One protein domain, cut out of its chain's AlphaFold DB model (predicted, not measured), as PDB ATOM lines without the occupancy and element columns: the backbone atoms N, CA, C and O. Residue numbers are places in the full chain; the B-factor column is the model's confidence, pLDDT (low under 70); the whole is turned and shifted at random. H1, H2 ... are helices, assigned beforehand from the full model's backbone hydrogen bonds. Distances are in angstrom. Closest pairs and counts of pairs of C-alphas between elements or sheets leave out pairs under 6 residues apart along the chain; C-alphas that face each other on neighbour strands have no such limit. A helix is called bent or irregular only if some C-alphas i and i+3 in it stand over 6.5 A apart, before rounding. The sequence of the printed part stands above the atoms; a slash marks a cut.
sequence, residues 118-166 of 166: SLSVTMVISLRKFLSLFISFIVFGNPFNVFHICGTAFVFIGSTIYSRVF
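Overview. This is residues 118 to 166 of the 166 residues of an uncharacterized protein of Diploscapter pachys (UniProt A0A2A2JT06). Two long helices of similar length, H1 and H2, lie side by side as a helical hairpin, running opposite ways with a shallow tilt between them. A linker of residues 141 to 145 turns the backbone round at one end, where residues 138 to 147 stand free. The printed part has 49 residues with two named helices, H1 then H2, and no named strand; the class is all helix. The whole is loose, with a radius of gyration of the C-alphas of 12.2 A, and its outline is a rod of 36 by 18 by 11 A.

Along the chain. H1 takes residues 118 to 140 and measures 33.0 A from first to last C-alpha. It begins with C-alpha 118 at (88.566, 135.228, 135.507) and ends with C-alpha 140 at (115.950, 153.553, 134.105). H2 takes residues 146 to 165, 29.2 A long, from C-alpha 146 at (120.443, 136.928, 138.044) to C-alpha 165 at (96.323, 124.267, 127.607).

Arrangement. H1 and H2 touch, with 4 pairs of C-alphas within 8 A. The closest C-alphas of the two are those of Met 123 and Ser 159, 7.4 A apart. H1 touches H2 with residues 123 to 130 alone, and H2 touches H1 with residues 155 to 159 alone. Their centres are 11.7 A apart, and they run opposite ways at a shallow tilt of 30 degrees. In H1 and H2 every O i to N i+4 pair is within hydrogen-bond range. Neither helix is bent.

Size, cuts and confidence. The two C-alphas farthest apart are those of Gly 141 and Phe 166, 36.3 A. Those of Ser 118 and Phe 166, the first and last printed, are 13.1 A apart. The printed part has no cut, and the link from H1 to H2 is tight, with 5 residues between them. The mean pLDDT of the printed part is 87.6; residue 166, the chain's last, is under 70.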
ATOM      1  N   SER A 118      87.841 134.374 134.562       88.25
ATOM      2  CA  SER A 118      88.566 135.228 135.507       88.25
ATOM      3  C   SER A 118      90.032 134.799 135.683       88.25
ATOM      4  O   SER A 118      90.925 135.636 135.861       88.25
ATOM      5  N   LEU A 119      90.321 133.500 135.540       88.94
ATOM      6  CA  LEU A 119      91.684 132.965 135.594       88.94
ATOM      7  C   LEU A 119      92.544 133.473 134.425       88.94
ATOM      8  O   LEU A 119      93.634 134.004 134.659       88.94
ATOM      9  N   SER A 120      92.045 133.371 133.188       89.62
ATOM     10  CA  SER A 120      92.755 133.856 131.995       89.62
ATOM     11  C   SER A 120      92.982 135.364 132.067       89.62
ATOM     12  O   SER A 120      94.064 135.858 131.749       89.62
ATOM     13  N   VAL A 121      91.981 136.109 132.544       91.00
ATOM     14  CA  VAL A 121      92.087 137.561 132.740       91.00
ATOM     15  C   VAL A 121      93.169 137.899 133.763       91.00
ATOM     16  O   VAL A 121      93.999 138.777 133.520       91.00
ATOM     17  N   THR A 122      93.209 137.181 134.886       91.12
ATOM     18  CA  THR A 122      94.220 137.381 135.933       91.12
ATOM     19  C   THR A 122      95.633 137.137 135.401       91.12
ATOM     20  O   THR A 122      96.550 137.909 135.702       91.12
ATOM     21  N   MET A 123      95.810 136.117 134.559       89.38
ATOM     22  CA  MET A 123      97.075 135.829 133.883       89.38
ATOM     23  C   MET A 123      97.491 136.961 132.922       89.38
ATOM     24  O   MET A 123      98.634 137.416 132.954       89.38
ATOM     25  N   VAL A 124      96.565 137.514 132.135       90.44
ATOM     26  CA  VAL A 124      96.867 138.653 131.245       90.44
ATOM     27  C   VAL A 124      97.222 139.920 132.037       90.44
ATOM     28  O   VAL A 124      98.139 140.660 131.666       90.44
ATOM     29  N   ILE A 125      96.551 140.176 133.164       90.31
ATOM     30  CA  ILE A 125      96.861 141.324 134.032       90.31
ATOM     31  C   ILE A 125      98.242 141.169 134.686       90.31
ATOM     32  O   ILE A 125      98.970 142.160 134.812       90.31
ATOM     33  N   SER A 126      98.624 139.959 135.103       90.75
ATOM     34  CA  SER A 126      99.951 139.719 135.681       90.75
ATOM     35  C   SER A 126     101.053 139.921 134.638       90.75
ATOM     36  O   SER A 126     102.036 140.612 134.925       90.75
ATOM     37  N   LEU A 127     100.833 139.463 133.400       90.25
ATOM     38  CA  LEU A 127     101.704 139.745 132.259       90.25
ATOM     39  C   LEU A 127     101.859 141.247 131.995       90.25
ATOM     40  O   LEU A 127     102.982 141.725 131.839       90.25
ATOM     41  N   ARG A 128     100.768 142.026 132.012       89.81
ATOM     42  CA  ARG A 128     100.834 143.494 131.869       89.81
ATOM     43  C   ARG A 128     101.735 144.125 132.933       89.81
ATOM     44  O   ARG A 128     102.582 144.956 132.603       89.81
ATOM     45  N   LYS A 129     101.534 143.768 134.207       89.25
ATOM     46  CA  LYS A 129     102.328 144.308 135.325       89.25
ATOM     47  C   LYS A 129     103.806 143.948 135.169       89.25
ATOM     48  O   LYS A 129     104.664 144.805 135.365       89.25
ATOM     49  N   PHE A 130     104.086 142.713 134.758       90.94
ATOM     50  CA  PHE A 130     105.438 142.251 134.471       90.94
ATOM     51  C   PHE A 130     106.093 143.045 133.330       90.94
ATOM     52  O   PHE A 130     107.203 143.542 133.499       90.94
ATOM     53  N   LEU A 131     105.399 143.244 132.204       89.75
ATOM     54  CA  LEU A 131     105.913 144.034 131.080       89.75
ATOM     55  C   LEU A 131     106.192 145.487 131.479       89.75
ATOM     56  O   LEU A 131     107.232 146.031 131.118       89.75
ATOM     57  N   SER A 132     105.305 146.099 132.269       89.19
ATOM     58  CA  SER A 132     105.526 147.450 132.797       89.19
ATOM     59  C   SER A 132     106.789 147.526 133.658       89.19
ATOM     60  O   SER A 132     107.549 148.486 133.546       89.19
ATOM     61  N   LEU A 133     107.032 146.513 134.496       88.62
ATOM     62  CA  LEU A 133     108.245 146.421 135.310       88.62
ATOM     63  C   LEU A 133     109.488 146.226 134.434       88.62
ATOM     64  O   LEU A 133     110.504 146.880 134.658       88.62
ATOM     65  N   PHE A 134     109.406 145.365 133.423       88.62
ATOM     66  CA  PHE A 134     110.511 145.091 132.509       88.62
ATOM     67  C   PHE A 134     110.911 146.331 131.695       88.62
ATOM     68  O   PHE A 134     112.091 146.666 131.618       88.62
ATOM     69  N   ILE A 135     109.934 147.072 131.162       89.06
ATOM     70  CA  ILE A 135     110.178 148.342 130.460       89.06
ATOM     71  C   ILE A 135     110.808 149.363 131.410       89.06
ATOM     72  O   ILE A 135     111.798 149.997 131.055       89.06
ATOM     73  N   SER A 136     110.274 149.492 132.629       89.00
ATOM     74  CA  SER A 136     110.838 150.381 133.649       89.00
ATOM     75  C   SER A 136     112.307 150.050 133.915       89.00
ATOM     76  O   SER A 136     113.152 150.938 133.978       89.00
ATOM     77  N   PHE A 137     112.638 148.769 134.024       87.62
ATOM     78  CA  PHE A 137     114.009 148.338 134.237       87.62
ATOM     79  C   PHE A 137     114.953 148.784 133.100       87.62
ATOM     80  O   PHE A 137     116.016 149.338 133.382       87.62
ATOM     81  N   ILE A 138     114.536 148.613 131.838       86.44
ATOM     82  CA  ILE A 138     115.307 149.024 130.650       86.44
ATOM     83  C   ILE A 138     115.487 150.546 130.602       86.44
ATOM     84  O   ILE A 138     116.597 151.025 130.389       86.44
ATOM     85  N   VAL A 139     114.409 151.309 130.806       90.12
ATOM     86  CA  VAL A 139     114.415 152.776 130.666       90.12
ATOM     87  C   VAL A 139     115.259 153.451 131.747       90.12
ATOM     88  O   VAL A 139     115.982 154.396 131.451       90.12
ATOM     89  N   PHE A 140     115.197 152.967 132.991       90.06
ATOM     90  CA  PHE A 140     115.950 153.553 134.105       90.06
ATOM     91  C   PHE A 140     117.380 153.006 134.241       90.06
ATOM     92  O   PHE A 140     118.106 153.450 135.128       90.06
ATOM     93  N   GLY A 141     117.793 152.054 133.394       83.31
ATOM     94  CA  GLY A 141     119.165 151.537 133.376       83.31
ATOM     95  C   GLY A 141     119.612 150.910 134.700       83.31
ATOM     96  O   GLY A 141     120.780 151.012 135.069       83.31
ATOM     97  N   ASN A 142     118.688 150.294 135.444       85.75
ATOM     98  CA  ASN A 142     119.034 149.624 136.698       85.75
ATOM     99  C   ASN A 142     119.948 148.406 136.425       85.75
ATOM    100  O   ASN A 142     119.937 147.872 135.318       85.75
ATOM    101  N   PRO A 143     120.763 147.944 137.390       82.62
ATOM    102  CA  PRO A 143     121.608 146.759 137.211       82.62
ATOM    103  C   PRO A 143     120.782 145.462 137.237       82.62
ATOM    104  O   PRO A 143     119.984 145.242 138.150       82.62
ATOM    105  N   PHE A 144     120.958 144.585 136.236       78.00
ATOM    106  CA  PHE A 144     120.117 143.386 136.081       78.00
ATOM    107  C   PHE A 144     120.757 142.226 136.829       78.00
ATOM    108  O   PHE A 144     121.770 141.675 136.406       78.00
ATOM    109  N   ASN A 145     120.176 141.873 137.970       87.38
ATOM    110  CA  ASN A 145     120.618 140.728 138.757       87.38
ATOM    111  C   ASN A 145     120.105 139.404 138.151       87.38
ATOM    112  O   ASN A 145     119.057 139.359 137.503       87.38
ATOM    113  N   VAL A 146     120.798 138.301 138.439       87.94
ATOM    114  CA  VAL A 146     120.443 136.928 138.044       87.94
ATOM    115  C   VAL A 146     119.018 136.560 138.474       87.94
ATOM    116  O   VAL A 146     118.296 135.897 137.729       87.94
ATOM    117  N   PHE A 147     118.560 137.056 139.628       89.25
ATOM    118  CA  PHE A 147     117.183 136.849 140.089       89.25
ATOM    119  C   PHE A 147     116.125 137.413 139.126       89.25
ATOM    120  O   PHE A 147     115.069 136.804 138.965       89.25
ATOM    121  N   HIS A 148     116.402 138.522 138.431       87.06
ATOM    122  CA  HIS A 148     115.471 139.081 137.446       87.06
ATOM    123  C   HIS A 148     115.425 138.259 136.156       87.06
ATOM    124  O   HIS A 148     114.348 138.108 135.577       87.06
ATOM    125  N   ILE A 149     116.557 137.679 135.735       86.38
ATOM    126  CA  ILE A 149     116.611 136.733 134.608       86.38
ATOM    127  C   ILE A 149     115.749 135.511 134.933       86.38
ATOM    128  O   ILE A 149     114.888 135.127 134.141       86.38
ATOM    129  N   CYS A 150     115.938 134.942 136.126       91.94
ATOM    130  CA  CYS A 150     115.174 133.785 136.586       91.94
ATOM    131  C   CYS A 150     113.670 134.094 136.661       91.94
ATOM    132  O   CYS A 150     112.863 133.357 136.095       91.94
ATOM    133  N   GLY A 151     113.290 135.221 137.273       89.88
ATOM    134  CA  GLY A 151     111.892 135.651 137.352       89.88
ATOM    135  C   GLY A 151     111.262 135.872 135.975       89.88
ATOM    136  O   GLY A 151     110.157 135.400 135.721       89.88
ATOM    137  N   THR A 152     111.989 136.517 135.058       88.69
ATOM    138  CA  THR A 152     111.544 136.726 133.671       88.69
ATOM    139  C   THR A 152     111.278 135.395 132.972       88.69
ATOM    140  O   THR A 152     110.197 135.200 132.417       88.69
ATOM    141  N   ALA A 153     112.219 134.449 133.053       90.50
ATOM    142  CA  ALA A 153     112.045 133.118 132.480       90.50
ATOM    143  C   ALA A 153     110.806 132.414 133.054       90.50
ATOM    144  O   ALA A 153     110.007 131.865 132.297       90.50
ATOM    145  N   PHE A 154     110.596 132.487 134.371       91.50
ATOM    146  CA  PHE A 154     109.458 131.849 135.032       91.50
ATOM    147  C   PHE A 154     108.107 132.421 134.572       91.50
ATOM    148  O   PHE A 154     107.189 131.657 134.272       91.50
ATOM    149  N   VAL A 155     107.996 133.750 134.436       90.88
ATOM    150  CA  VAL A 155     106.772 134.402 133.936       90.88
ATOM    151  C   VAL A 155     106.481 134.002 132.486       90.88
ATOM    152  O   VAL A 155     105.342 133.646 132.174       90.88
ATOM    153  N   PHE A 156     107.482 134.001 131.601       88.44
ATOM    154  CA  PHE A 156     107.294 133.607 130.197       88.44
ATOM    155  C   PHE A 156     106.960 132.117 130.037       88.44
ATOM    156  O   PHE A 156     106.070 131.772 129.254       88.44
ATOM    157  N   ILE A 157     107.622 131.235 130.794       91.44
ATOM    158  CA  ILE A 157     107.348 129.791 130.780       91.44
ATOM    159  C   ILE A 157     105.927 129.521 131.274       91.44
ATOM    160  O   ILE A 157     105.153 128.881 130.562       91.44
ATOM    161  N   GLY A 158     105.555 130.057 132.442       89.06
ATOM    162  CA  GLY A 158     104.209 129.886 132.993       89.06
ATOM    163  C   GLY A 158     103.129 130.385 132.032       89.06
ATOM    164  O   GLY A 158     102.120 129.714 131.821       89.06
ATOM    165  N   SER A 159     103.391 131.509 131.364       88.25
ATOM    166  CA  SER A 159     102.468 132.085 130.386       88.25
ATOM    167  C   SER A 159     102.297 131.226 129.135       88.25
ATOM    168  O   SER A 159     101.178 131.027 128.661       88.25
ATOM    169  N   THR A 160     103.399 130.680 128.620       86.56
ATOM    170  CA  THR A 160     103.395 129.827 127.423       86.56
ATOM    171  C   THR A 160     102.727 128.482 127.696       86.56
ATOM    172  O   THR A 160     101.995 127.985 126.844       86.56
ATOM    173  N   ILE A 161     102.953 127.891 128.874       91.06
ATOM    174  CA  ILE A 161     102.290 126.644 129.279       91.06
ATOM    175  C   ILE A 161     100.782 126.868 129.374       91.06
ATOM    176  O   ILE A 161     100.017 126.092 128.809       91.06
ATOM    177  N   TYR A 162     100.359 127.951 130.029       87.69
ATOM    178  CA  TYR A 162      98.941 128.262 130.193       87.69
ATOM    179  C   TYR A 162      98.228 128.451 128.847       87.69
ATOM    180  O   TYR A 162      97.217 127.803 128.596       87.69
ATOM    181  N   SER A 163      98.809 129.253 127.949       85.56
ATOM    182  CA  SER A 163      98.255 129.525 126.611       85.56
ATOM    183  C   SER A 163      98.246 128.316 125.663       85.56
ATOM    184  O   SER A 163      97.730 128.424 124.556       85.56
ATOM    185  N   ARG A 164      98.894 127.201 126.018       78.81
ATOM    186  CA  ARG A 164      98.836 125.956 125.233       78.81
ATOM    187  C   ARG A 164      97.763 124.992 125.727       78.81
ATOM    188  O   ARG A 164      97.395 124.087 124.988       78.81
ATOM    189  N   VAL A 165      97.331 125.136 126.979       75.94
ATOM    190  CA  VAL A 165      96.323 124.267 127.607       75.94
ATOM    191  C   VAL A 165      94.902 124.783 127.348       75.94
ATOM    192  O   VAL A 165      93.973 123.980 127.324       75.94
ATOM    193  N   PHE A 166      94.749 126.089 127.122       57.75
ATOM    194  CA  PHE A 166      93.499 126.784 126.803       57.75
ATOM    195  C   PHE A 166      93.662 127.598 125.522       57.75
ATOM    196  O   PHE A 166      92.678 127.671 124.754       57.75
TER     197      PHE A 166